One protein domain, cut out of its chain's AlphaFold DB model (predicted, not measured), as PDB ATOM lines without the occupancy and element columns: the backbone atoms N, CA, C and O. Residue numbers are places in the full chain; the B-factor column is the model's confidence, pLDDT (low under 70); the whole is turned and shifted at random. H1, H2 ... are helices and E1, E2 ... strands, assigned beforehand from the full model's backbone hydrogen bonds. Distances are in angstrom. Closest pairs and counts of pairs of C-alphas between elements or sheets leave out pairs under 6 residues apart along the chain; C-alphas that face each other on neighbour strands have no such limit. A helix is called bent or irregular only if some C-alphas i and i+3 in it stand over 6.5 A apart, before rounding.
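AT A GLANCE: This is residues 17 to 215 of the 216 residues of the protein "TrmB family transcription regulator" of Halobacterium salinarum (strain ATCC 33171 / DSM 3754 / JCM 8978 / NBRC 102687 / NCIMB 764 / 91-R6) (UniProt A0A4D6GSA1). A short helix, H5, sits in the middle of a cluster of crossed helices: H1 and H2 pack on it from one side, the bent H6 and long H7 from the other. H3, H4 and the small hairpin E1-E2 gather round H2 at one end of the body, and the loop of residues 47 to 53 sticks out. The 199 printed residues hold eight named helices and two strands, in the order H1 H2 H3 H4 E1 E2 H5 H6 H7 H8; the class is mostly helix and the sheet, E1 - E2, is antiparallel. The whole is compact, with a radius of gyration of the C-alphas of 17.1 A and spans of 53 by 37 by 29 A.

HOW THE PARTS SIT: Start with H1, residues 17 to 27, which touches H2, residues 29 to 41, only at the corner, closest at the C-alphas of Leu 25 and Ala 32, 4.8 A. Residues 34 to 38 of H2 touch H3, residues 61 to 67, about perpendicular at 88 degrees, closest at C-alphas 38 and 64, 7.3 A. H4, residues 74 to 86, touches H3 with residues 74 to 78, closest at C-alphas 65 and 74, 6.9 A. Next find the hairpin of E1, residues 90 to 94, and E2, residues 100 to 103, with N 91 and O 102 within hydrogen-bond range at 2.9 A. H5, residues 124 to 132, touches H2 at a steep tilt of 53 degrees, opposite ways, closest at C-alphas 33 and 131, 3.8 A. H6, residues 137 to 162, was assigned as one helix by its hydrogen bonds but is bent, C-alphas 145 and 148 being 9.7 A apart; its arm H6b, from residue 148, touches H5, closest at C-alphas 126 and 152, 6.0 A. H7, residues 179 to 196, only just irregular with C-alphas 184 and 187 6.9 A apart, touches H5 with residues 188 to 196 and arm H6a, residues 137 to 145, with residues 181 to 188. H8, residues 207 to 213, only just touches H6b, with 3 pairs of C-alphas within 8 A. Every O i to N i+4 pair is within hydrogen-bond range in H1, H2, H3, H5, H6a, H6b and H8, against 8 of 9 in H4 and 11 of 14 in H7.

IN THESE COORDINATES: Find C-alpha 17 at (232.488, 263.956, 195.917), where H1 begins its 15.3 A. H2 spans 17.9 A, H4 18.3 A, H6b 21.2 A and H7 25.7 A, from C-alpha 179 at (235.301, 238.796, 222.733). H8 ends at C-alpha 213, (236.697, 253.862, 233.206).

THE WHOLE: The C-alphas of Gln 97 and Glu 167 are the two farthest apart, 54.2 A. The printed part has no cut; the links H2 to H3, E2 to H5 and H6 to H7 are long. The pLDDT is under 70 at residues 42 to 57, 117 to 119 and 199 to 215.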
ATOM      1  N   ASP A  17     231.048 263.771 195.715       87.12
ATOM      2  CA  ASP A  17     232.488 263.956 195.917       87.12
ATOM      3  C   ASP A  17     232.892 263.597 197.360       87.12
ATOM      4  O   ASP A  17     233.901 262.925 197.566       87.12
ATOM      5  N   ASP A  18     232.069 263.962 198.351       89.81
ATOM      6  CA  ASP A  18     232.310 263.608 199.755       89.81
ATOM      7  C   ASP A  18     232.220 262.090 199.971       89.81
ATOM      8  O   ASP A  18     233.053 261.523 200.673       89.81
ATOM      9  N   LEU A  19     231.262 261.405 199.329       89.69
ATOM     10  CA  LEU A  19     231.169 259.939 199.385       89.69
ATOM     11  C   LEU A  19     232.395 259.259 198.766       89.69
ATOM     12  O   LEU A  19     232.880 258.264 199.304       89.69
ATOM     13  N   VAL A  20     232.921 259.793 197.658       90.62
ATOM     14  CA  VAL A  20     234.160 259.297 197.037       90.62
ATOM     15  C   VAL A  20     235.349 259.491 197.979       90.62
ATOM     16  O   VAL A  20     236.135 258.560 198.163       90.62
ATOM     17  N   GLY A  21     235.462 260.663 198.609       92.81
ATOM     18  CA  GLY A  21     236.486 260.947 199.614       92.81
ATOM     19  C   GLY A  21     236.404 259.992 200.806       92.81
ATOM     20  O   GLY A  21     237.397 259.361 201.160       92.81
ATOM     21  N   ILE A  22     235.208 259.812 201.376       93.56
ATOM     22  CA  ILE A  22     234.953 258.874 202.477       93.56
ATOM     23  C   ILE A  22     235.326 257.449 202.071       93.56
ATOM     24  O   ILE A  22     236.098 256.801 202.775       93.56
ATOM     25  N   GLY A  23     234.831 256.967 200.929       93.56
ATOM     26  CA  GLY A  23     235.142 255.628 200.433       93.56
ATOM     27  C   GLY A  23     236.647 255.420 200.285       93.56
ATOM     28  O   GLY A  23     237.179 254.405 200.731       93.56
ATOM     29  N   ARG A  24     237.364 256.422 199.757       95.62
ATOM     30  CA  ARG A  24     238.817 256.329 199.602       95.62
ATOM     31  C   ARG A  24     239.562 256.251 200.934       95.62
ATOM     32  O   ARG A  24     240.531 255.499 201.035       95.62
ATOM     33  N   LEU A  25     239.120 257.003 201.939       96.38
ATOM     34  CA  LEU A  25     239.700 256.950 203.281       96.38
ATOM     35  C   LEU A  25     239.430 255.591 203.943       96.38
ATOM     36  O   LEU A  25     240.343 254.992 204.499       96.38
ATOM     37  N   LEU A  26     238.220 255.047 203.802       95.44
ATOM     38  CA  LEU A  26     237.882 253.714 204.317       95.44
ATOM     39  C   LEU A  26     238.651 252.581 203.607       95.44
ATOM     40  O   LEU A  26     238.864 251.515 204.183       95.44
ATOM     41  N   ASP A  27     239.078 252.792 202.362       95.38
ATOM     42  CA  ASP A  27     239.875 251.838 201.580       95.38
ATOM     43  C   ASP A  27     241.362 251.811 201.945       95.38
ATOM     44  O   ASP A  27     242.066 250.880 201.546       95.38
ATOM     45  N   SER A  28     241.864 252.833 202.636       97.19
ATOM     46  CA  SER A  28     243.297 253.006 202.858       97.19
ATOM     47  C   SER A  28     243.579 253.503 204.275       97.19
ATOM     48  O   SER A  28     243.575 254.719 204.496       97.19
ATOM     49  N   PRO A  29     243.918 252.593 205.212       97.12
ATOM     50  CA  PRO A  29     244.318 252.957 206.571       97.12
ATOM     51  C   PRO A  29     245.385 254.052 206.607       97.12
ATOM     52  O   PRO A  29     245.276 255.002 207.370       97.12
ATOM     53  N   ARG A  30     246.369 254.012 205.698       96.94
ATOM     54  CA  ARG A  30     247.412 255.047 205.622       96.94
ATOM     55  C   ARG A  30     246.856 256.438 205.295       96.94
ATOM     56  O   ARG A  30     247.267 257.418 205.908       96.94
ATOM     57  N   LEU A  31     245.934 256.539 204.334       97.56
ATOM     58  CA  LEU A  31     245.334 257.828 203.960       97.56
ATOM     59  C   LEU A  31     244.389 258.336 205.050       97.56
ATOM     60  O   LEU A  31     244.390 259.529 205.343       97.56
ATOM     61  N   ALA A  32     243.630 257.433 205.674       97.12
ATOM     62  CA  ALA A  32     242.799 257.741 206.832       97.12
ATOM     63  C   ALA A  32     243.630 258.246 208.018       97.12
ATOM     64  O   ALA A  32     243.265 259.256 208.616       97.12
ATOM     65  N   HIS A  33     244.772 257.614 208.298       96.19
ATOM     66  CA  HIS A  33     245.708 258.027 209.339       96.19
ATOM     67  C   HIS A  33     246.236 259.444 209.080       96.19
ATOM     68  O   HIS A  33     246.069 260.326 209.918       96.19
ATOM     69  N   ILE A  34     246.750 259.711 207.870       95.75
ATOM     70  CA  ILE A  34     247.202 261.052 207.465       95.75
ATOM     71  C   ILE A  34     246.084 262.096 207.615       95.75
ATOM     72  O   ILE A  34     246.289 263.163 208.201       95.75
ATOM     73  N   TRP A  35     244.899 261.802 207.073       95.25
ATOM     74  CA  TRP A  35     243.753 262.707 207.123       95.25
ATOM     75  C   TRP A  35     243.325 262.992 208.564       95.25
ATOM     76  O   TRP A  35     243.058 264.145 208.907       95.25
ATOM     77  N   PHE A  36     243.292 261.971 209.420       93.75
ATOM     78  CA  PHE A  36     242.884 262.108 210.812       93.75
ATOM     79  C   PHE A  36     243.896 262.929 211.615       93.75
ATOM     80  O   PHE A  36     243.495 263.843 212.337       93.75
ATOM     81  N   THR A  37     245.199 262.710 211.408       92.19
ATOM     82  CA  THR A  37     246.250 263.554 211.993       92.19
ATOM     83  C   THR A  37     246.074 265.012 211.572       92.19
ATOM     84  O   THR A  37     246.049 265.896 212.425       92.19
ATOM     85  N   LEU A  38     245.872 265.284 210.276       90.50
ATOM     86  CA  LEU A  38     245.589 266.639 209.784       90.50
ATOM     87  C   LEU A  38     244.321 267.233 210.402       90.50
ATOM     88  O   LEU A  38     244.275 268.427 210.697       90.50
ATOM     89  N   ARG A  39     243.282 266.417 210.589       88.38
ATOM     90  CA  ARG A  39     242.003 266.841 211.158       88.38
ATOM     91  C   ARG A  39     242.150 267.257 212.615       88.38
ATOM     92  O   ARG A  39     241.663 268.332 212.966       88.38
ATOM     93  N   VAL A  40     242.799 266.443 213.438       86.12
ATOM     94  CA  VAL A  40     242.969 266.718 214.869       86.12
ATOM     95  C   VAL A  40     243.942 267.874 215.079       86.12
ATOM     96  O   VAL A  40     243.637 268.824 215.794       86.12
ATOM     97  N   GLU A  41     245.085 267.849 214.399       82.75
ATOM     98  CA  GLU A  41     246.161 268.817 214.620       82.75
ATOM     99  C   GLU A  41     245.896 270.159 213.926       82.75
ATOM    100  O   GLU A  41     246.254 271.216 214.444       82.75
ATOM    101  N   GLY A  42     245.230 270.145 212.768       67.88
ATOM    102  CA  GLY A  42     244.950 271.343 211.974       67.88
ATOM    103  C   GLY A  42     243.791 272.192 212.501       67.88
ATOM    104  O   GLY A  42     243.567 273.286 211.987       67.88
ATOM    105  N   ASN A  43     243.048 271.705 213.504       60.81
ATOM    106  CA  ASN A  43     241.900 272.397 214.102       60.81
ATOM    107  C   ASN A  43     242.107 272.788 215.575       60.81
ATOM    108  O   ASN A  43     241.177 273.301 216.199       60.81
ATOM    109  N   VAL A  44     243.307 272.601 216.139       55.44
ATOM    110  CA  VAL A  44     243.618 273.077 217.495       55.44
ATOM    111  C   VAL A  44     243.567 274.610 217.507       55.44
ATOM    112  O   VAL A  44     244.380 275.282 216.872       55.44
ATOM    113  N   VAL A  45     242.577 275.174 218.211       47.31
ATOM    114  CA  VAL A  45     242.425 276.626 218.384       47.31
ATOM    115  C   VAL A  45     243.635 277.164 219.127       47.31
ATOM    116  O   VAL A  45     243.927 276.790 220.259       47.31
ATOM    117  N   VAL A  46     244.304 278.086 218.457       45.75
ATOM    118  CA  VAL A  46     245.368 278.917 218.991       45.75
ATOM    119  C   VAL A  46     244.736 279.907 219.971       45.75
ATOM    120  O   VAL A  46     243.835 280.658 219.587       45.75
ATOM    121  N   GLU A  47     245.161 279.911 221.238       43.66
ATOM    122  CA  GLU A  47     244.786 280.984 222.166       43.66
ATOM    123  C   GLU A  47     245.165 282.338 221.539       43.66
ATOM    124  O   GLU A  47     246.217 282.447 220.915       43.66
ATOM    125  N   GLU A  48     244.369 283.400 221.727       44.69
ATOM    126  CA  GLU A  48     244.623 284.740 221.142       44.69
ATOM    127  C   GLU A  48     246.023 285.330 221.452       44.69
ATOM    128  O   GLU A  48     246.403 286.359 220.892       44.69
ATOM    129  N   SER A  49     246.797 284.701 222.345       45.97
ATOM    130  CA  SER A  49     248.165 285.086 222.695       45.97
ATOM    131  C   SER A  49     249.267 284.397 221.877       45.97
ATOM    132  O   SER A  49     250.406 284.879 221.872       45.97
ATOM    133  N   ASP A  50     248.956 283.321 221.151       47.75
ATOM    134  CA  ASP A  50     249.946 282.589 220.371       47.75
ATOM    135  C   ASP A  50     250.203 283.309 219.044       47.75
ATOM    136  O   ASP A  50     249.387 283.390 218.127       47.75
ATOM    137  N   SER A  51     251.399 283.875 218.954       40.62
ATOM    138  CA  SER A  51     251.853 284.724 217.850       40.62
ATOM    139  C   SER A  51     252.271 283.915 216.619       40.62
ATOM    140  O   SER A  51     253.173 284.348 215.900       40.62
ATOM    141  N   ASN A  52     251.699 282.726 216.405       45.62
ATOM    142  CA  ASN A  52     252.091 281.827 215.328       45.62
ATOM    143  C   ASN A  52     251.126 281.986 214.135       45.62
ATOM    144  O   ASN A  52     250.080 281.338 214.106       45.62
ATOM    145  N   PRO A  53     251.425 282.857 213.147       44.66
ATOM    146  CA  PRO A  53     250.535 283.112 212.009       44.66
ATOM    147  C   PRO A  53     250.294 281.875 211.125       44.66
ATOM    148  O   PRO A  53     249.370 281.887 210.321       44.66
ATOM    149  N   PHE A  54     251.084 280.812 211.307       48.69
ATOM    150  CA  PHE A  54     251.168 279.653 210.421       48.69
ATOM    151  C   PHE A  54     250.030 278.625 210.564       48.69
ATOM    152  O   PHE A  54     249.815 277.849 209.644       48.69
ATOM    153  N   LEU A  55     249.237 278.611 211.643       51.75
ATOM    154  CA  LEU A  55     248.168 277.597 211.786       51.75
ATOM    155  C   LEU A  55     246.906 277.913 210.957       51.75
ATOM    156  O   LEU A  55     246.169 277.005 210.569       51.75
ATOM    157  N   TRP A  56     246.685 279.181 210.584       54.59
ATOM    158  CA  TRP A  56     245.668 279.527 209.579       54.59
ATOM    159  C   TRP A  56     246.068 279.071 208.176       54.59
ATOM    160  O   TRP A  56     245.179 278.784 207.371       54.59
ATOM    161  N   ASP A  57     247.372 278.945 207.927       67.88
ATOM    162  CA  ASP A  57     247.944 278.530 206.649       67.88
ATOM    163  C   ASP A  57     247.877 277.006 206.430       67.88
ATOM    164  O   ASP A  57     248.156 276.546 205.327       67.88
ATOM    165  N   GLY A  58     247.424 276.233 207.427       79.00
ATOM    166  CA  GLY A  58     247.349 274.769 207.385       79.00
ATOM    167  C   GLY A  58     248.645 274.090 207.836       79.00
ATOM    168  O   GLY A  58     249.640 274.746 208.120       79.00
ATOM    169  N   ILE A  59     248.626 272.761 207.916       88.62
ATOM    170  CA  ILE A  59     249.793 271.949 208.286       88.62
ATOM    171  C   ILE A  59     250.606 271.646 207.033       88.62
ATOM    172  O   ILE A  59     250.068 271.189 206.023       88.62
ATOM    173  N   THR A  60     251.910 271.880 207.089       89.81
ATOM    174  CA  THR A  60     252.830 271.549 205.997       89.81
ATOM    175  C   THR A  60     253.205 270.066 206.010       89.81
ATOM    176  O   THR A  60     253.172 269.404 207.045       89.81
ATOM    177  N   VAL A  61     253.658 269.529 204.872       90.38
ATOM    178  CA  VAL A  61     254.125 268.127 204.785       90.38
ATOM    179  C   VAL A  61     255.268 267.824 205.761       90.38
ATOM    180  O   VAL A  61     255.343 266.721 206.292       90.38
ATOM    181  N   SER A  62     256.152 268.790 206.026       88.25
ATOM    182  CA  SER A  62     257.239 268.614 207.001       88.25
ATOM    183  C   SER A  62     256.709 268.495 208.432       88.25
ATOM    184  O   SER A  62     257.129 267.607 209.161       88.25
ATOM    185  N   GLU A  63     255.761 269.350 208.818       89.81
ATOM    186  CA  GLU A  63     255.128 269.314 210.145       89.81
ATOM    187  C   GLU A  63     254.247 268.079 210.344       89.81
ATOM    188  O   GLU A  63     254.104 267.589 211.464       89.81
ATOM    189  N   LEU A  64     253.637 267.585 209.267       90.50
ATOM    190  CA  LEU A  64     252.879 266.343 209.269       90.50
ATOM    191  C   LEU A  64     253.808 265.135 209.427       90.50
ATOM    192  O   LEU A  64     253.519 264.247 210.218       90.50
ATOM    193  N   LEU A  65     254.955 265.126 208.743       90.81
ATOM    194  CA  LEU A  65     255.960 264.070 208.882       90.81
ATOM    195  C   LEU A  65     256.473 263.943 210.325       90.81
ATOM    196  O   LEU A  65     256.687 262.830 210.793       90.81
ATOM    197  N   GLU A  66     256.656 265.071 211.016       89.94
ATOM    198  CA  GLU A  66     257.037 265.097 212.434       89.94
ATOM    199  C   GLU A  66     255.955 264.505 213.346       89.94
ATOM    200  O   GLU A  66     256.289 263.885 214.346       89.94
ATOM    201  N   ARG A  67     254.674 264.676 213.004       89.56
ATOM    202  CA  ARG A  67     253.531 264.167 213.785       89.56
ATOM    203  C   ARG A  67     253.233 262.697 213.552       89.56
ATOM    204  O   ARG A  67     252.742 262.030 214.448       89.56
ATOM    205  N   LEU A  68     253.515 262.219 212.347       89.69
ATOM    206  CA  LEU A  68     253.404 260.813 211.968       89.69
ATOM    207  C   LEU A  68     254.642 260.006 212.403       89.69
ATOM    208  O   LEU A  68     254.888 258.941 211.850       89.69
ATOM    209  N   ASP A  69     255.492 260.571 213.273       84.19
ATOM    210  CA  ASP A  69     256.744 259.990 213.777       84.19
ATOM    211  C   ASP A  69     257.685 259.409 212.695       84.19
ATOM    212  O   ASP A  69     258.572 258.596 212.958       84.19
ATOM    213  N   GLY A  70     257.564 259.887 211.451       74.69
ATOM    214  CA  GLY A  70     258.344 259.402 210.315       74.69
ATOM    215  C   GLY A  70     257.927 258.030 209.767       74.69
ATOM    216  O   GLY A  70     258.667 257.475 208.950       74.69
ATOM    217  N   ASP A  71     256.752 257.514 210.135       81.88
ATOM    218  CA  ASP A  71     256.226 256.217 209.675       81.88
ATOM    219  C   ASP A  71     255.967 256.167 208.161       81.88
ATOM    220  O   ASP A  71     255.830 255.096 207.561       81.88
ATOM    221  N   ILE A  72     255.924 257.333 207.513       90.81
ATOM    222  CA  ILE A  72     255.692 257.481 206.078       90.81
ATOM    223  C   ILE A  72     256.877 258.224 205.450       90.81
ATOM    224  O   ILE A  72     257.148 259.369 205.813       90.81
ATOM    225  N   PRO A  73     257.583 257.643 204.460       92.56
ATOM    226  CA  PRO A  73     258.646 258.352 203.760       92.56
ATOM    227  C   PRO A  73     258.134 259.650 203.132       92.56
ATOM    228  O   PRO A  73     257.098 259.644 202.470       92.56
ATOM    229  N   GLN A  74     258.901 260.740 203.231       90.69
ATOM    230  CA  GLN A  74     258.467 262.065 202.765       90.69
ATOM    231  C   GLN A  74     257.963 262.077 201.309       90.69
ATOM    232  O   GLN A  74     256.951 262.701 201.012       90.69
ATOM    233  N   SER A  75     258.628 261.366 200.390       92.19
ATOM    234  CA  SER A  75     258.178 261.283 198.990       92.19
ATOM    235  C   SER A  75     256.847 260.547 198.823       92.19
ATOM    236  O   SER A  75     256.126 260.814 197.873       92.19
ATOM    237  N   THR A  76     256.543 259.605 199.717       94.62
ATOM    238  CA  THR A  76     255.252 258.902 199.750       94.62
ATOM    239  C   THR A  76     254.185 259.820 200.318       94.62
ATOM    240  O   THR A  76     253.132 259.942 199.711       94.62
ATOM    241  N   LEU A  77     254.507 260.550 201.390       94.06
ATOM    242  CA  LEU A  77     253.593 261.508 201.995       94.06
ATOM    243  C   LEU A  77     253.158 262.593 201.001       94.06
ATOM    244  O   LEU A  77     251.978 262.894 200.930       94.06
ATOM    245  N   TYR A  78     254.062 263.127 200.171       93.44
ATOM    246  CA  TYR A  78     253.664 264.059 199.106       93.44
ATOM    247  C   TYR A  78     252.665 263.444 198.113       93.44
ATOM    248  O   TYR A  78     251.671 264.082 197.792       93.44
ATOM    249  N   ASN A  79     252.887 262.201 197.670       95.50
ATOM    250  CA  ASN A  79     251.949 261.532 196.762       95.50
ATOM    251  C   ASN A  79     250.595 261.264 197.436       95.50
ATOM    252  O   ASN A  79     249.556 261.421 196.805       95.50
ATOM    253  N   ASP A  80     250.611 260.860 198.708       96.56
ATOM    254  CA  ASP A  80     249.399 260.623 199.489       96.56
ATOM    255  C   ASP A  80     248.616 261.939 199.692       96.56
ATOM    256  O   ASP A  80     247.391 261.939 199.623       96.56
ATOM    257  N   MET A  81     249.302 263.075 199.870       95.12
ATOM    258  CA  MET A  81     248.674 264.401 199.958       95.12
ATOM    259  C   MET A  81     248.041 264.848 198.637       95.12
ATOM    260  O   MET A  81     246.903 265.314 198.655       95.12
ATOM    261  N   ASP A  82     248.729 264.661 197.505       94.62
ATOM    262  CA  ASP A  82     248.170 264.933 196.171       94.62
ATOM    263  C   ASP A  82     246.909 264.085 195.924       94.62
ATOM    264  O   ASP A  82     245.932 264.529 195.318       94.62
ATOM    265  N   GLU A  83     246.915 262.844 196.407       96.31
ATOM    266  CA  GLU A  83     245.777 261.943 196.294       96.31
ATOM    267  C   GLU A  83     244.602 262.383 197.177       96.31
ATOM    268  O   GLU A  83     243.465 262.434 196.703       96.31
ATOM    269  N   LEU A  84     244.874 262.742 198.435       96.00
ATOM    270  CA  LEU A  84     243.883 263.272 199.372       96.00
ATOM    271  C   LEU A  84     243.251 264.572 198.861       96.00
ATOM    272  O   LEU A  84     242.038 264.743 198.986       96.00
ATOM    273  N   GLU A  85     244.036 265.466 198.260       94.56
ATOM    274  CA  GLU A  85     243.520 266.655 197.571       94.56
ATOM    275  C   GLU A  85     242.651 266.254 196.369       94.56
ATOM    276  O   GLU A  85     241.536 266.753 196.205       94.56
ATOM    277  N   GLY A  86     243.121 265.304 195.555       94.06
ATOM    278  CA  GLY A  86     242.425 264.831 194.359       94.06
ATOM    279  C   GLY A  86     241.049 264.216 194.631       94.06
ATOM    280  O   GLY A  86     240.157 264.335 193.788       94.06
ATOM    281  N   VAL A  87     240.852 263.597 195.799       93.44
ATOM    282  CA  VAL A  87     239.546 263.082 196.254       93.44
ATOM    283  C   VAL A  87     238.783 264.064 197.149       93.44
ATOM    284  O   VAL A  87     237.737 263.718 197.690       93.44
ATOM    285  N   GLY A  88     239.296 265.283 197.330       91.19
ATOM    286  CA  GLY A  88     238.662 266.328 198.131       91.19
ATOM    287  C   GLY A  88     238.695 266.085 199.642       91.19
ATOM    288  O   GLY A  88     238.011 266.791 200.378       91.19
ATOM    289  N   ALA A  89     239.482 265.124 200.129       92.75
ATOM    290  CA  ALA A  89     239.656 264.862 201.558       92.75
ATOM    291  C   ALA A  89     240.481 265.941 202.263       92.75
ATOM    292  O   ALA A  89     240.327 266.166 203.466       92.75
ATOM    293  N   VAL A  90     241.331 266.632 201.511       92.56
ATOM    294  CA  VAL A  90     242.175 267.725 201.985       92.56
ATOM    295  C   VAL A  90     242.032 268.923 201.046       92.56
ATOM    296  O   VAL A  90     241.821 268.762 199.847       92.56
ATOM    297  N   GLU A  91     242.162 270.128 201.590       90.19
ATOM    298  CA  GLU A  91     242.291 271.369 200.827       90.19
ATOM    299  C   GLU A  91     243.619 272.081 201.117       90.19
ATOM    300  O   GLU A  91     244.195 271.959 202.205       90.19
ATOM    301  N   ILE A  92     244.092 272.860 200.143       89.19
ATOM    302  CA  ILE A  92     245.233 273.761 200.312       89.19
ATOM    303  C   ILE A  92     244.744 275.015 201.038       89.19
ATOM    304  O   ILE A  92     243.973 275.809 200.497       89.19
ATOM    305  N   ALA A  93     245.218 275.211 202.264       84.56
ATOM    306  CA  ALA A  93     244.896 276.382 203.070       84.56
ATOM    307  C   ALA A  93     245.827 277.570 202.783       84.56
ATOM    308  O   ALA A  93     245.419 278.721 202.945       84.56
ATOM    309  N   SER A  94     247.050 277.304 202.317       80.62
ATOM    310  CA  SER A  94     247.999 278.326 201.878       80.62
ATOM    311  C   SER A  94     248.856 277.831 200.720       80.62
ATOM    312  O   SER A  94     249.567 276.834 200.831       80.62
ATOM    313  N   GLU A  95     248.837 278.582 199.617       77.38
ATOM    314  CA  GLU A  95     249.673 278.342 198.429       77.38
ATOM    315  C   GLU A  95     251.126 278.836 198.608       77.38
ATOM    316  O   GLU A  95     251.926 278.809 197.666       77.38
ATOM    317  N   GLY A  96     251.480 279.320 199.808       75.88
ATOM    318  CA  GLY A  96     252.847 279.690 200.169       75.88
ATOM    319  C   GLY A  96     253.827 278.519 200.043       75.88
ATOM    320  O   GLY A  96     253.443 277.369 199.875       75.88
ATOM    321  N   GLN A  97     255.128 278.808 200.090       74.69
ATOM    322  CA  GLN A  97     256.158 277.771 200.200       74.69
ATOM    323  C   GLN A  97     256.765 277.841 201.606       74.69
ATOM    324  O   GLN A  97     257.377 278.866 201.926       74.69
ATOM    325  N   PRO A  98     256.641 276.786 202.432       78.50
ATOM    326  CA  PRO A  98     255.958 275.509 202.163       78.50
ATOM    327  C   PRO A  98     254.423 275.632 202.092       78.50
ATOM    328  O   PRO A  98     253.847 276.502 202.738       78.50
ATOM    329  N   MET A  99     253.794 274.752 201.304       85.56
ATOM    330  CA  MET A  99     252.334 274.681 201.155       85.56
ATOM    331  C   MET A  99     251.710 274.087 202.416       85.56
ATOM    332  O   MET A  99     252.245 273.112 202.956       85.56
ATOM    333  N   GLY A 100     250.599 274.665 202.870       88.56
ATOM    334  CA  GLY A 100     249.875 274.198 204.049       88.56
ATOM    335  C   GLY A 100     248.501 273.632 203.699       88.56
ATOM    336  O   GLY A 100     247.806 274.131 202.811       88.56
ATOM    337  N   TYR A 101     248.127 272.568 204.406       90.00
ATOM    338  CA  TYR A 101     246.979 271.720 204.105       90.00
ATOM    339  C   TYR A 101     246.016 271.624 205.288       90.00
ATOM    340  O   TYR A 101     246.425 271.702 206.451       90.00
ATOM    341  N   LYS A 102     244.729 271.418 205.000       89.12
ATOM    342  CA  LYS A 102     243.689 271.159 206.004       89.12
ATOM    343  C   LYS A 102     242.811 269.994 205.586       89.12
ATOM    344  O   LYS A 102     242.421 269.890 204.429       89.12
ATOM    345  N   ALA A 103     242.476 269.136 206.544       90.31
ATOM    346  CA  ALA A 103     241.489 268.089 206.331       90.31
ATOM    347  C   ALA A 103     240.089 268.698 206.191       90.31
ATOM    348  O   ALA A 103     239.636 269.445 207.067       90.31
ATOM    349  N   ASN A 104     239.389 268.334 205.118       87.81
ATOM    350  CA  ASN A 104     237.980 268.652 204.959       87.81
ATOM    351  C   ASN A 104     237.149 267.803 205.916       87.81
ATOM    352  O   ASN A 104     237.475 266.653 206.204       87.81
ATOM    353  N   PHE A 105     236.067 268.379 206.437       83.00
ATOM    354  CA  PHE A 105     235.161 267.639 207.303       83.00
ATOM    355  C   PHE A 105     234.256 266.737 206.474       83.00
ATOM    356  O   PHE A 105     233.519 267.227 205.621       83.00
ATOM    357  N   PHE A 106     234.247 265.451 206.815       81.94
ATOM    358  CA  PHE A 106     233.340 264.479 206.232       81.94
ATOM    359  C   PHE A 106     232.364 263.924 207.256       81.94
ATOM    360  O   PHE A 106     232.734 263.587 208.382       81.94
ATOM    361  N   GLN A 107     231.118 263.804 206.814       84.12
ATOM    362  CA  GLN A 107     230.084 263.026 207.470       84.12
ATOM    363  C   GLN A 107     229.152 262.471 206.390       84.12
ATOM    364  O   GLN A 107     228.955 263.126 205.372       84.12
ATOM    365  N   ALA A 108     228.606 261.278 206.583       85.81
ATOM    366  CA  ALA A 108     227.605 260.701 205.691       85.81
ATOM    367  C   ALA A 108     226.694 259.741 206.457       85.81
ATOM    368  O   ALA A 108     227.092 259.160 207.473       85.81
ATOM    369  N   GLU A 109     225.480 259.553 205.957       84.88
ATOM    370  CA  GLU A 109     224.644 258.416 206.349       84.88
ATOM    371  C   GLU A 109     225.254 257.112 205.799       84.88
ATOM    372  O   GLU A 109     225.627 257.051 204.625       84.88
ATOM    373  N   ALA A 110     225.381 256.070 206.635       82.12
ATOM    374  CA  ALA A 110     226.077 254.835 206.257       82.12
ATOM    375  C   ALA A 110     225.470 254.111 205.052       82.12
ATOM    376  O   ALA A 110     226.218 253.552 204.257       82.12
ATOM    377  N   GLU A 111     224.151 254.206 204.864       82.38
ATOM    378  CA  GLU A 111     223.440 253.617 203.721       82.38
ATOM    379  C   GLU A 111     223.940 254.122 202.353       82.38
ATOM    380  O   GLU A 111     223.711 253.478 201.332       82.38
ATOM    381  N   ASN A 112     224.648 255.257 202.324       81.56
ATOM    382  CA  ASN A 112     225.207 255.847 201.108       81.56
ATOM    383  C   ASN A 112     226.671 255.448 200.848       81.56
ATOM    384  O   ASN A 112     227.283 255.953 199.906       81.56
ATOM    385  N   VAL A 113     227.253 254.564 201.664       78.62
ATOM    386  CA  VAL A 113     228.643 254.111 201.531       78.62
ATOM    387  C   VAL A 113     228.689 252.587 201.507       78.62
ATOM    388  O   VAL A 113     228.470 251.946 202.524       78.62
ATOM    389  N   ASP A 114     229.071 252.012 200.363       77.88
ATOM    390  CA  ASP A 114     229.021 250.563 200.071       77.88
ATOM    391  C   ASP A 114     229.637 249.639 201.142       77.88
ATOM    392  O   ASP A 114     229.259 248.474 201.256       77.88
ATOM    393  N   LYS A 115     230.627 250.130 201.898       76.62
ATOM    394  CA  LYS A 115     231.340 249.368 202.938       76.62
ATOM    395  C   LYS A 115     230.663 249.384 204.306       76.62
ATOM    396  O   LYS A 115     231.107 248.678 205.211       76.62
ATOM    397  N   MET A 116     229.646 250.215 204.479       81.25
ATOM    398  CA  MET A 116     228.978 250.452 205.749       81.25
ATOM    399  C   MET A 116     227.549 249.902 205.679       81.25
ATOM    400  O   MET A 116     226.922 249.912 204.625       81.25
ATOM    401  N   GLY A 117     227.062 249.341 206.788       69.62
ATOM    402  CA  GLY A 117     225.711 248.784 206.881       69.62
ATOM    403  C   GLY A 117     224.609 249.841 207.026       69.62
ATOM    404  O   GLY A 117     224.850 251.045 207.017       69.62
ATOM    405  N   ASP A 118     223.376 249.378 207.231       64.19
ATOM    406  CA  ASP A 118     222.154 250.180 207.049       64.19
ATOM    407  C   ASP A 118     221.782 251.136 208.210       64.19
ATOM    408  O   ASP A 118     220.663 251.651 208.236       64.19
ATOM    409  N   SER A 119     222.636 251.384 209.215       56.31
ATOM    410  CA  SER A 119     222.142 252.072 210.430       56.31
ATOM    411  C   SER A 119     223.122 252.895 211.266       56.31
ATOM    412  O   SER A 119     222.859 253.102 212.451       56.31
ATOM    413  N   SER A 120     224.191 253.438 210.681       72.62
ATOM    414  CA  SER A 120     225.167 254.226 211.451       72.62
ATOM    415  C   SER A 120     225.569 255.527 210.747       72.62
ATOM    416  O   SER A 120     225.358 255.714 209.551       72.62
ATOM    417  N   LEU A 121     226.102 256.488 211.500       84.06
ATOM    418  CA  LEU A 121     226.718 257.681 210.919       84.06
ATOM    419  C   LEU A 121     228.180 257.374 210.619       84.06
ATOM    420  O   LEU A 121     228.878 256.776 211.437       84.06
ATOM    421  N   ILE A 122     228.648 257.813 209.457       86.81
ATOM    422  CA  ILE A 122     230.068 257.827 209.127       86.81
ATOM    423  C   ILE A 122     230.564 259.228 209.413       86.81
ATOM    424  O   ILE A 122     229.990 260.205 208.939       86.81
ATOM    425  N   GLY A 123     231.626 259.332 210.195       88.62
ATOM    426  CA  GLY A 123     232.224 260.604 210.557       88.62
ATOM    427  C   GLY A 123     233.700 260.456 210.898       88.62
ATOM    428  O   GLY A 123     234.277 259.378 210.730       88.62
ATOM    429  N   PRO A 124     234.320 261.524 211.423       89.88
ATOM    430  CA  PRO A 124     235.752 261.541 211.692       89.88
ATOM    431  C   PRO A 124     236.235 260.436 212.635       89.88
ATOM    432  O   PRO A 124     237.377 260.018 212.513       89.88
ATOM    433  N   GLN A 125     235.385 259.946 213.544       91.94
ATOM    434  CA  GLN A 125     235.762 258.907 214.508       91.94
ATOM    435  C   GLN A 125     236.015 257.561 213.819       91.94
ATOM    436  O   GLN A 125     237.065 256.971 214.022       91.94
ATOM    437  N   ILE A 126     235.104 257.092 212.959       94.19
ATOM    438  CA  ILE A 126     235.315 255.823 212.244       94.19
ATOM    439  C   ILE A 126     236.415 255.948 211.188       94.19
ATOM    440  O   ILE A 126     237.178 255.011 210.994       94.19
ATOM    441  N   ILE A 127     236.562 257.117 210.550       95.31
ATOM    442  CA  ILE A 127     237.694 257.366 209.647       95.31
ATOM    443  C   ILE A 127     239.012 257.312 210.430       95.31
ATOM    444  O   ILE A 127     239.940 256.638 210.000       95.31
ATOM    445  N   GLY A 128     239.086 257.965 211.592       95.00
ATOM    446  CA  GLY A 128     240.253 257.908 212.473       95.00
ATOM    447  C   GLY A 128     240.562 256.492 212.945       95.00
ATOM    448  O   GLY A 128     241.709 256.072 212.881       95.00
ATOM    449  N   LEU A 129     239.535 255.724 213.312       96.38
ATOM    450  CA  LEU A 129     239.683 254.335 213.735       96.38
ATOM    451  C   LEU A 129     240.171 253.429 212.598       96.38
ATOM    452  O   LEU A 129     241.057 252.616 212.814       96.38
ATOM    453  N   VAL A 130     239.691 253.613 211.365       97.19
ATOM    454  CA  VAL A 130     240.290 252.947 210.193       97.19
ATOM    455  C   VAL A 130     241.739 253.396 209.981       97.19
ATOM    456  O   VAL A 130     242.570 252.604 209.551       97.19
ATOM    457  N   GLY A 131     242.059 254.650 210.301       97.00
ATOM    458  CA  GLY A 131     243.427 255.159 210.313       97.00
ATOM    459  C   GLY A 131     244.338 254.429 211.299       97.00
ATOM    460  O   GLY A 131     245.479 254.133 210.951       97.00
ATOM    461  N   GLU A 132     243.844 254.077 212.490       96.81
ATOM    462  CA  GLU A 132     244.621 253.323 213.486       96.81
ATOM    463  C   GLU A 132     245.083 251.964 212.949       96.81
ATOM    464  O   GLU A 132     246.181 251.547 213.289       96.81
ATOM    465  N   ALA A 133     244.355 251.322 212.026       96.88
ATOM    466  CA  ALA A 133     244.792 250.069 211.396       96.88
ATOM    467  C   ALA A 133     246.127 250.181 210.626       96.88
ATOM    468  O   ALA A 133     246.756 249.175 210.309       96.88
ATOM    469  N   TYR A 134     246.599 251.397 210.322       96.38
ATOM    470  CA  TYR A 134     247.935 251.595 209.753       96.38
ATOM    471  C   TYR A 134     249.060 251.295 210.758       96.38
ATOM    472  O   TYR A 134     250.149 250.887 210.352       96.38
ATOM    473  N   THR A 135     248.803 251.498 212.051       93.69
ATOM    474  CA  THR A 135     249.795 251.419 213.137       93.69
ATOM    475  C   THR A 135     249.431 250.420 214.237       93.69
ATOM    476  O   THR A 135     250.296 250.056 215.032       93.69
ATOM    477  N   ASP A 136     248.178 249.975 214.290       96.25
ATOM    478  CA  ASP A 136     247.619 249.066 215.284       96.25
ATOM    479  C   ASP A 136     247.141 247.773 214.604       96.25
ATOM    480  O   ASP A 136     246.164 247.754 213.849       96.25
ATOM    481  N   GLU A 137     247.869 246.683 214.864       96.88
ATOM    482  CA  GLU A 137     247.617 245.365 214.274       96.88
ATOM    483  C   GLU A 137     246.250 244.806 214.685       96.88
ATOM    484  O   GLU A 137     245.584 244.205 213.849       96.88
ATOM    485  N   ALA A 138     245.773 245.078 215.906       97.56
ATOM    486  CA  ALA A 138     244.478 244.577 216.364       97.56
ATOM    487  C   ALA A 138     243.323 245.185 215.559       97.56
ATOM    488  O   ALA A 138     242.374 244.495 215.192       97.56
ATOM    489  N   VAL A 139     243.412 246.477 215.225       97.62
ATOM    490  CA  VAL A 139     242.398 247.140 214.393       97.62
ATOM    491  C   VAL A 139     242.447 246.626 212.956       97.62
ATOM    492  O   VAL A 139     241.400 246.439 212.335       97.62
ATOM    493  N   GLN A 140     243.647 246.373 212.427       97.88
ATOM    494  CA  GLN A 140     243.812 245.791 211.098       97.88
ATOM    495  C   GLN A 140     243.230 244.372 211.025       97.88
ATOM    496  O   GLN A 140     242.466 244.083 210.106       97.88
ATOM    497  N   GLU A 141     243.535 243.513 211.998       97.75
ATOM    498  CA  GLU A 141     242.995 242.152 212.085       97.75
ATOM    499  C   GLU A 141     241.466 242.168 212.226       97.75
ATOM    500  O   GLU A 141     240.773 241.458 211.495       97.75
ATOM    501  N   PHE A 142     240.926 243.051 213.072       97.75
ATOM    502  CA  PHE A 142     239.481 243.218 213.225       97.75
ATOM    503  C   PHE A 142     238.810 243.648 211.910       97.75
ATOM    504  O   PHE A 142     237.753 243.128 211.545       97.75
ATOM    505  N   LEU A 143     239.405 244.595 211.174       96.50
ATOM    506  CA  LEU A 143     238.893 245.022 209.868       96.50
ATOM    507  C   LEU A 143     238.922 243.897 208.832       96.50
ATOM    508  O   LEU A 143     237.991 243.800 208.032       96.50
ATOM    509  N   ASP A 144     239.972 243.080 208.828       96.75
ATOM    510  CA  ASP A 144     240.126 241.987 207.871       96.75
ATOM    511  C   ASP A 144     239.121 240.851 208.127       96.75
ATOM    512  O   ASP A 144     238.598 240.280 207.165       96.75
ATOM    513  N   GLU A 145     238.813 240.554 209.394       97.19
ATOM    514  CA  GLU A 145     237.875 239.486 209.771       97.19
ATOM    515  C   GLU A 145     236.407 239.947 209.734       97.19
ATOM    516  O   GLU A 145     235.551 239.275 209.150       97.19
ATOM    517  N   TYR A 146     236.103 241.114 210.310       95.50
ATOM    518  CA  TYR A 146     234.722 241.555 210.552       95.50
ATOM    519  C   TYR A 146     234.261 242.725 209.673       95.50
ATOM    520  O   TYR A 146     233.057 242.947 209.501       95.50
ATOM    521  N   GLY A 147     235.196 243.470 209.082       94.38
ATOM    522  CA  GLY A 147     234.908 244.579 208.175       94.38
ATOM    523  C   GLY A 147     234.486 245.892 208.845       94.38
ATOM    524  O   GLY A 147     234.272 246.006 210.053       94.38
ATOM    525  N   HIS A 148     234.344 246.927 208.012       94.38
ATOM    526  CA  HIS A 148     234.081 248.309 208.438       94.38
ATOM    527  C   HIS A 148     232.763 248.497 209.184       94.38
ATOM    528  O   HIS A 148     232.700 249.312 210.103       94.38
ATOM    529  N   SER A 149     231.714 247.768 208.790       92.06
ATOM    530  CA  SER A 149     230.396 247.912 209.411       92.06
ATOM    531  C   SER A 149     230.435 247.521 210.884       92.06
ATOM    532  O   SER A 149     230.000 248.311 211.718       92.06
ATOM    533  N   LEU A 150     231.004 246.352 211.209       93.31
ATOM    534  CA  LEU A 150     231.058 245.899 212.596       93.31
ATOM    535  C   LEU A 150     231.989 246.786 213.424       93.31
ATOM    536  O   LEU A 150     231.647 247.137 214.547       93.31
ATOM    537  N   LEU A 151     233.109 247.242 212.851       95.12
ATOM    538  CA  LEU A 151     234.000 248.183 213.533       95.12
ATOM    539  C   LEU A 151     233.288 249.502 213.880       95.12
ATOM    540  O   LEU A 151     233.473 250.043 214.972       95.12
ATOM    541  N   ASN A 152     232.451 250.020 212.974       93.56
ATOM    542  CA  ASN A 152     231.646 251.206 213.255       93.56
ATOM    543  C   ASN A 152     230.621 250.940 214.362       93.56
ATOM    544  O   ASN A 152     230.465 251.770 215.253       93.56
ATOM    545  N   ASP A 153     229.958 249.785 214.354       92.00
ATOM    546  CA  ASP A 153     228.997 249.433 215.401       92.00
ATOM    547  C   ASP A 153     229.683 249.308 216.771       92.00
ATOM    548  O   ASP A 153     229.208 249.893 217.746       92.00
ATOM    549  N   VAL A 154     230.853 248.660 216.841       94.19
ATOM    550  CA  VAL A 154     231.704 248.597 218.043       94.19
ATOM    551  C   VAL A 154     232.025 249.999 218.556       94.19
ATOM    552  O   VAL A 154     231.791 250.294 219.728       94.19
ATOM    553  N   LEU A 155     232.459 250.908 217.681       93.44
ATOM    554  CA  LEU A 155     232.702 252.306 218.037       93.44
ATOM    555  C   LEU A 155     231.441 253.005 218.585       93.44
ATOM    556  O   LEU A 155     231.505 253.655 219.631       93.44
ATOM    557  N   GLN A 156     230.291 252.890 217.912       90.19
ATOM    558  CA  GLN A 156     229.054 253.564 218.334       90.19
ATOM    559  C   GLN A 156     228.541 253.040 219.681       90.19
ATOM    560  O   GLN A 156     228.118 253.823 220.537       90.19
ATOM    561  N   ILE A 157     228.587 251.723 219.890       91.25
ATOM    562  CA  ILE A 157     228.183 251.112 221.157       91.25
ATOM    563  C   ILE A 157     229.187 251.452 222.258       91.25
ATOM    564  O   ILE A 157     228.756 251.753 223.367       91.25
ATOM    565  N   TYR A 158     230.491 251.516 221.972       91.56
ATOM    566  CA  TYR A 158     231.480 251.965 222.956       91.56
ATOM    567  C   TYR A 158     231.179 253.402 223.404       91.56
ATOM    568  O   TYR A 158     231.082 253.675 224.599       91.56
ATOM    569  N   VAL A 159     230.895 254.306 222.457       88.75
ATOM    570  CA  VAL A 159     230.466 255.684 222.753       88.75
ATOM    571  C   VAL A 159     229.178 255.714 223.592       88.75
ATOM    572  O   VAL A 159     229.057 256.510 224.524       88.75
ATOM    573  N   ALA A 160     228.204 254.851 223.302       86.44
ATOM    574  CA  ALA A 160     226.994 254.740 224.115       86.44
ATOM    575  C   ALA A 160     227.285 254.198 225.530       86.44
ATOM    576  O   ALA A 160     226.650 254.642 226.492       86.44
ATOM    577  N   SER A 161     228.246 253.277 225.656       86.44
ATOM    578  CA  SER A 161     228.706 252.683 226.915       86.44
ATOM    579  C   SER A 161     229.299 253.739 227.842       86.44
ATOM    580  O   SER A 161     228.791 253.932 228.948       86.44
ATOM    581  N   VAL A 162     230.285 254.507 227.359       83.94
ATOM    582  CA  VAL A 162     230.941 255.574 228.141       83.94
ATOM    583  C   VAL A 162     229.962 256.680 228.549       83.94
ATOM    584  O   VAL A 162     230.117 257.309 229.589       83.94
ATOM    585  N   GLN A 163     228.888 256.882 227.780       81.81
ATOM    586  CA  GLN A 163     227.813 257.828 228.105       81.81
ATOM    587  C   GLN A 163     226.759 257.258 229.073       81.81
ATOM    588  O   GLN A 163     225.740 257.911 229.324       81.81
ATOM    589  N   GLY A 164     226.953 256.039 229.586       79.94
ATOM    590  CA  GLY A 164     226.040 255.371 230.514       79.94
ATOM    591  C   GLY A 164     224.680 255.023 229.902       79.94
ATOM    592  O   GLY A 164     223.678 254.970 230.613       79.94
ATOM    593  N   ARG A 165     224.613 254.844 228.575       81.19
ATOM    594  CA  ARG A 165     223.359 254.591 227.839       81.19
ATOM    595  C   ARG A 165     223.062 253.111 227.620       81.19
ATOM    596  O   ARG A 165     222.021 252.793 227.045       81.19
ATOM    597  N   LEU A 166     223.951 252.217 228.048       81.38
ATOM    598  CA  LEU A 166     223.790 250.777 227.875       81.38
ATOM    599  C   LEU A 166     223.308 250.103 229.160       81.38
ATOM    600  O   LEU A 166     223.761 250.408 230.258       81.38
ATOM    601  N   GLU A 167     222.390 249.151 228.998       72.62
ATOM    602  CA  GLU A 167     221.886 248.295 230.083       72.62
ATOM    603  C   GLU A 167     222.605 246.932 230.146       72.62
ATOM    604  O   GLU A 167     222.364 246.150 231.066       72.62
ATOM    605  N   ARG A 168     223.449 246.620 229.153       74.38
ATOM    606  CA  ARG A 168     224.168 245.344 228.988       74.38
ATOM    607  C   ARG A 168     225.671 245.581 228.871       74.38
ATOM    608  O   ARG A 168     226.085 246.703 228.590       74.38
ATOM    609  N   SER A 169     226.459 244.524 229.076       80.50
ATOM    610  CA  SER A 169     227.906 244.577 228.854       80.50
ATOM    611  C   SER A 169     228.210 244.904 227.390       80.50
ATOM    612  O   SER A 169     227.533 244.399 226.496       80.50
ATOM    613  N   PHE A 170     229.227 245.736 227.162       85.38
ATOM    614  CA  PHE A 170     229.682 246.175 225.843       85.38
ATOM    615  C   PHE A 170     229.982 244.996 224.906       85.38
ATOM    616  O   PHE A 170     229.424 244.923 223.816       85.38
ATOM    617  N   VAL A 171     230.785 244.036 225.366       84.56
ATOM    618  CA  VAL A 171     231.191 242.863 224.578       84.56
ATOM    619  C   VAL A 171     229.995 241.954 224.261       84.56
ATOM    620  O   VAL A 171     229.853 241.468 223.144       84.56
ATOM    621  N   GLU A 172     229.061 241.780 225.206       86.25
ATOM    622  CA  GLU A 172     227.865 240.937 225.012       86.25
ATOM    623  C   GLU A 172     226.936 241.442 223.892       86.25
ATOM    624  O   GLU A 172     226.017 240.727 223.478       86.25
ATOM    625  N   MET A 173     227.130 242.677 223.421       87.50
ATOM    626  CA  MET A 173     226.363 243.249 222.316       87.50
ATOM    627  C   MET A 173     226.851 242.805 220.932       87.50
ATOM    628  O   MET A 173     226.129 243.061 219.972       87.50
ATOM    629  N   PHE A 174     227.982 242.096 220.844       91.19
ATOM    630  CA  PHE A 174     228.602 241.652 219.590       91.19
ATOM    631  C   PHE A 174     228.776 240.126 219.529       91.19
ATOM    632  O   PHE A 174     229.898 239.634 219.470       91.19
ATOM    633  N   PRO A 175     227.687 239.332 219.552       89.44
ATOM    634  CA  PRO A 175     227.774 237.868 219.516       89.44
ATOM    635  C   PRO A 175     228.370 237.293 218.218       89.44
ATOM    636  O   PRO A 175     228.656 236.098 218.158       89.44
ATOM    637  N   GLU A 176     228.479 238.102 217.168       90.62
ATOM    638  CA  GLU A 176     229.101 237.770 215.887       90.62
ATOM    639  C   GLU A 176     230.626 237.944 215.850       90.62
ATOM    640  O   GLU A 176     231.231 237.472 214.887       90.62
ATOM    641  N   ALA A 177     231.232 238.579 216.860       92.50
ATOM    642  CA  ALA A 177     232.679 238.754 216.979       92.50
ATOM    643  C   ALA A 177     233.234 238.035 218.211       92.50
ATOM    644  O   ALA A 177     232.539 237.860 219.216       92.50
ATOM    645  N   ASP A 178     234.499 237.628 218.132       93.94
ATOM    646  CA  ASP A 178     235.204 237.084 219.283       93.94
ATOM    647  C   ASP A 178     235.437 238.188 220.331       93.94
ATOM    648  O   ASP A 178     235.830 239.314 220.020       93.94
ATOM    649  N   GLU A 179     235.180 237.862 221.601       93.50
ATOM    650  CA  GLU A 179     235.301 238.796 222.733       93.50
ATOM    651  C   GLU A 179     236.709 239.395 222.833       93.50
ATOM    652  O   GLU A 179     236.844 240.598 223.036       93.50
ATOM    653  N   GLU A 180     237.740 238.576 222.606       94.06
ATOM    654  CA  GLU A 180     239.138 239.020 222.623       94.06
ATOM    655  C   GLU A 180     239.418 240.072 221.534       94.06
ATOM    656  O   GLU A 180     240.114 241.048 221.806       94.06
ATOM    657  N   ASP A 181     238.828 239.937 220.342       96.31
ATOM    658  CA  ASP A 181     239.028 240.882 219.236       96.31
ATOM    659  C   ASP A 181     238.307 242.212 219.500       96.31
ATOM    660  O   ASP A 181     238.851 243.291 219.244       96.31
ATOM    661  N   VAL A 182     237.092 242.152 220.058       95.44
ATOM    662  CA  VAL A 182     236.328 243.344 220.459       95.44
ATOM    663  C   VAL A 182     237.059 244.105 221.563       95.44
ATOM    664  O   VAL A 182     237.135 245.333 221.512       95.44
ATOM    665  N   GLU A 183     237.619 243.408 222.552       94.56
ATOM    666  CA  GLU A 183     238.427 244.030 223.605       94.56
ATOM    667  C   GLU A 183     239.744 244.602 223.062       94.56
ATOM    668  O   GLU A 183     240.168 245.679 223.487       94.56
ATOM    669  N   ALA A 184     240.375 243.928 222.095       96.19
ATOM    670  CA  ALA A 184     241.652 244.347 221.527       96.19
ATOM    671  C   ALA A 184     241.576 245.684 220.770       96.19
ATOM    672  O   ALA A 184     242.559 246.424 220.761       96.19
ATOM    673  N   VAL A 185     240.422 246.039 220.189       96.94
ATOM    674  CA  VAL A 185     240.237 247.327 219.490       96.94
ATOM    675  C   VAL A 185     239.850 248.491 220.409       96.94
ATOM    676  O   VAL A 185     239.928 249.651 219.995       96.94
ATOM    677  N   VAL A 186     239.462 248.228 221.665       95.31
ATOM    678  CA  VAL A 186     239.062 249.279 222.624       95.31
ATOM    679  C   VAL A 186     240.150 250.341 222.832       95.31
ATOM    680  O   VAL A 186     239.822 251.524 222.729       95.31
ATOM    681  N   PRO A 187     241.437 250.001 223.046       95.62
ATOM    682  CA  PRO A 187     242.483 251.011 223.220       95.62
ATOM    683  C   PRO A 187     242.612 251.979 222.034       95.62
ATOM    684  O   PRO A 187     242.878 253.167 222.230       95.62
ATOM    685  N   ALA A 188     242.404 251.498 220.805       96.88
ATOM    686  CA  ALA A 188     242.419 252.335 219.608       96.88
ATOM    687  C   ALA A 188     241.191 253.256 219.547       96.88
ATOM    688  O   ALA A 188     241.318 254.446 219.254       96.88
ATOM    689  N   ILE A 189     240.009 252.741 219.907       95.44
ATOM    690  CA  ILE A 189     238.784 253.546 220.035       95.44
ATOM    691  C   ILE A 189     238.992 254.678 221.048       95.44
ATOM    692  O   ILE A 189     238.713 255.838 220.745       95.44
ATOM    693  N   GLU A 190     239.523 254.366 222.231       93.62
ATOM    694  CA  GLU A 190     239.803 255.351 223.279       93.62
ATOM    695  C   GLU A 190     240.776 256.432 222.801       93.62
ATOM    696  O   GLU A 190     240.532 257.622 223.021       93.62
ATOM    697  N   ARG A 191     241.844 256.040 222.092       93.06
ATOM    698  CA  ARG A 191     242.818 256.975 221.513       93.06
ATOM    699  C   ARG A 191     242.151 257.928 220.522       93.06
ATOM    700  O   ARG A 191     242.303 259.140 220.652       93.06
ATOM    701  N   VAL A 192     241.362 257.406 219.583       93.19
ATOM    702  CA  VAL A 192     240.646 258.215 218.583       93.19
ATOM    703  C   VAL A 192     239.672 259.186 219.247       93.19
ATOM    704  O   VAL A 192     239.620 260.359 218.872       93.19
ATOM    705  N   LEU A 193     238.911 258.738 220.248       90.69
ATOM    706  CA  LEU A 193     237.983 259.599 220.987       90.69
ATOM    707  C   LEU A 193     238.723 260.683 221.784       90.69
ATOM    708  O   LEU A 193     238.295 261.842 221.794       90.69
ATOM    709  N   PHE A 194     239.854 260.344 222.403       88.56
ATOM    710  CA  PHE A 194     240.697 261.304 223.108       88.56
ATOM    711  C   PHE A 194     241.254 262.378 222.163       88.56
ATOM    712  O   PHE A 194     241.129 263.572 222.446       88.56
ATOM    713  N   GLU A 195     241.809 261.974 221.019       86.88
ATOM    714  CA  GLU A 195     242.330 262.892 220.003       86.88
ATOM    715  C   GLU A 195     241.217 263.782 219.431       86.88
ATOM    716  O   GLU A 195     241.361 265.003 219.361       86.88
ATOM    717  N   MET A 196     240.041 263.215 219.148       83.50
ATOM    718  CA  MET A 196     238.861 263.981 218.729       83.50
ATOM    719  C   MET A 196     238.387 264.985 219.788       83.50
ATOM    720  O   MET A 196     237.910 266.059 219.426       83.50
ATOM    721  N   SER A 197     238.553 264.690 221.082       80.19
ATOM    722  CA  SER A 197     238.226 265.620 222.180       80.19
ATOM    723  C   SER A 197     239.131 266.854 222.197       80.19
ATOM    724  O   SER A 197     238.842 267.837 222.880       80.19
ATOM    725  N   ARG A 198     240.268 266.816 221.488       74.25
ATOM    726  CA  ARG A 198     241.153 267.975 221.325       74.25
ATOM    727  C   ARG A 198     240.635 268.958 220.275       74.25
ATOM    728  O   ARG A 198     241.116 270.087 220.288       74.25
ATOM    729  N   ASP A 199     239.677 268.578 219.421       68.06
ATOM    730  CA  ASP A 199     239.018 269.497 218.483       68.06
ATOM    731  C   ASP A 199     238.049 270.418 219.258       68.06
ATOM    732  O   ASP A 199     236.981 269.983 219.688       68.06
ATOM    733  N   PRO A 200     238.365 271.711 219.421       57.72
ATOM    734  CA  PRO A 200     237.569 272.634 220.228       57.72
ATOM    735  C   PRO A 200     236.272 273.092 219.542       57.72
ATOM    736  O   PRO A 200     235.440 273.742 220.174       57.72
ATOM    737  N   LEU A 201     236.103 272.819 218.244       56.94
ATOM    738  CA  LEU A 201     234.933 273.231 217.469       56.94
ATOM    739  C   LEU A 201     233.905 272.111 217.345       56.94
ATOM    740  O   LEU A 201     232.711 272.393 217.223       56.94
ATOM    741  N   ARG A 202     234.365 270.857 217.288       59.44
ATOM    742  CA  ARG A 202     233.516 269.696 216.966       59.44
ATOM    743  C   ARG A 202     233.818 268.442 217.788       59.44
ATOM    744  O   ARG A 202     233.153 267.431 217.576       59.44
ATOM    745  N   GLY A 203     234.782 268.497 218.703       58.53
ATOM    746  CA  GLY A 203     235.044 267.434 219.662       58.53
ATOM    747  C   GLY A 203     233.965 267.401 220.738       58.53
ATOM    748  O   GLY A 203     233.647 268.417 221.355       58.53
ATOM    749  N   TYR A 204     233.396 266.223 220.968       64.94
ATOM    750  CA  TYR A 204     232.814 265.934 222.273       64.94
ATOM    751  C   TYR A 204     233.979 265.745 223.243       64.94
ATOM    752  O   TYR A 204     234.945 265.069 222.899       64.94
ATOM    753  N   ASP A 205     233.918 266.376 224.415       68.38
ATOM    754  CA  ASP A 205     234.910 266.127 225.456       68.38
ATOM    755  C   ASP A 205     234.632 264.741 226.036       68.38
ATOM    756  O   ASP A 205     233.638 264.572 226.732       68.38
ATOM    757  N   TYR A 206     235.446 263.754 225.657       66.88
ATOM    758  CA  TYR A 206     235.396 262.390 226.189       66.88
ATOM    759  C   TYR A 206     236.386 262.195 227.350       66.88
ATOM    760  O   TYR A 206     236.553 261.080 227.844       66.88
ATOM    761  N   ARG A 207     237.129 263.237 227.757       69.00
ATOM    762  CA  ARG A 207     238.248 263.088 228.704       69.00
ATOM    763  C   ARG A 207     237.774 262.701 230.097       69.00
ATOM    764  O   ARG A 207     238.436 261.892 230.752       69.00
ATOM    765  N   ASP A 208     236.658 263.267 230.544       65.88
ATOM    766  CA  ASP A 208     236.095 262.997 231.866       65.88
ATOM    767  C   ASP A 208     235.530 261.564 231.938       65.88
ATOM    768  O   ASP A 208     235.751 260.855 232.926       65.88
ATOM    769  N   GLU A 209     234.872 261.104 230.870       69.56
ATOM    770  CA  GLU A 209     234.301 259.759 230.752       69.56
ATOM    771  C   GLU A 209     235.380 258.674 230.620       69.56
ATOM    772  O   GLU A 209     235.321 257.651 231.302       69.56
ATOM    773  N   LEU A 210     236.416 258.903 229.808       69.19
ATOM    774  CA  LEU A 210     237.521 257.948 229.661       69.19
ATOM    775  C   LEU A 210     238.341 257.828 230.956       69.19
ATOM    776  O   LEU A 210     238.718 256.731 231.364       69.19
ATOM    777  N   SER A 211     238.549 258.941 231.670       62.56
ATOM    778  CA  SER A 211     239.281 258.946 232.946       62.56
ATOM    779  C   SER A 211     238.566 258.173 234.059       62.56
ATOM    780  O   SER A 211     239.215 257.731 235.009       62.56
ATOM    781  N   THR A 212     237.239 258.028 233.978       60.28
ATOM    782  CA  THR A 212     236.455 257.287 234.975       60.28
ATOM    783  C   THR A 212     236.475 255.777 234.746       60.28
ATOM    784  O   THR A 212     236.393 255.044 235.728       60.28
ATOM    785  N   MET A 213     236.658 255.300 233.511       55.34
ATOM    786  CA  MET A 213     236.697 253.862 233.206       55.34
ATOM    787  C   MET A 213     238.074 253.217 233.418       55.34
ATOM    788  O   MET A 213     238.140 252.066 233.832       55.34
ATOM    789  N   SER A 214     239.180 253.947 233.234       50.97
ATOM    790  CA  SER A 214     240.532 253.414 233.504       50.97
ATOM    791  C   SER A 214     240.885 253.318 235.005       50.97
ATOM    792  O   SER A 214     242.011 252.959 235.353       50.97
ATOM    793  N   GLY A 215     239.965 253.717 235.891       41.78
ATOM    794  CA  GLY A 215     240.168 253.832 237.339       41.78
ATOM    795  C   GLY A 215     239.471 252.776 238.206       41.78
ATOM    796  O   GLY A 215     239.612 252.859 239.430       41.78
TER     797      GLY A 215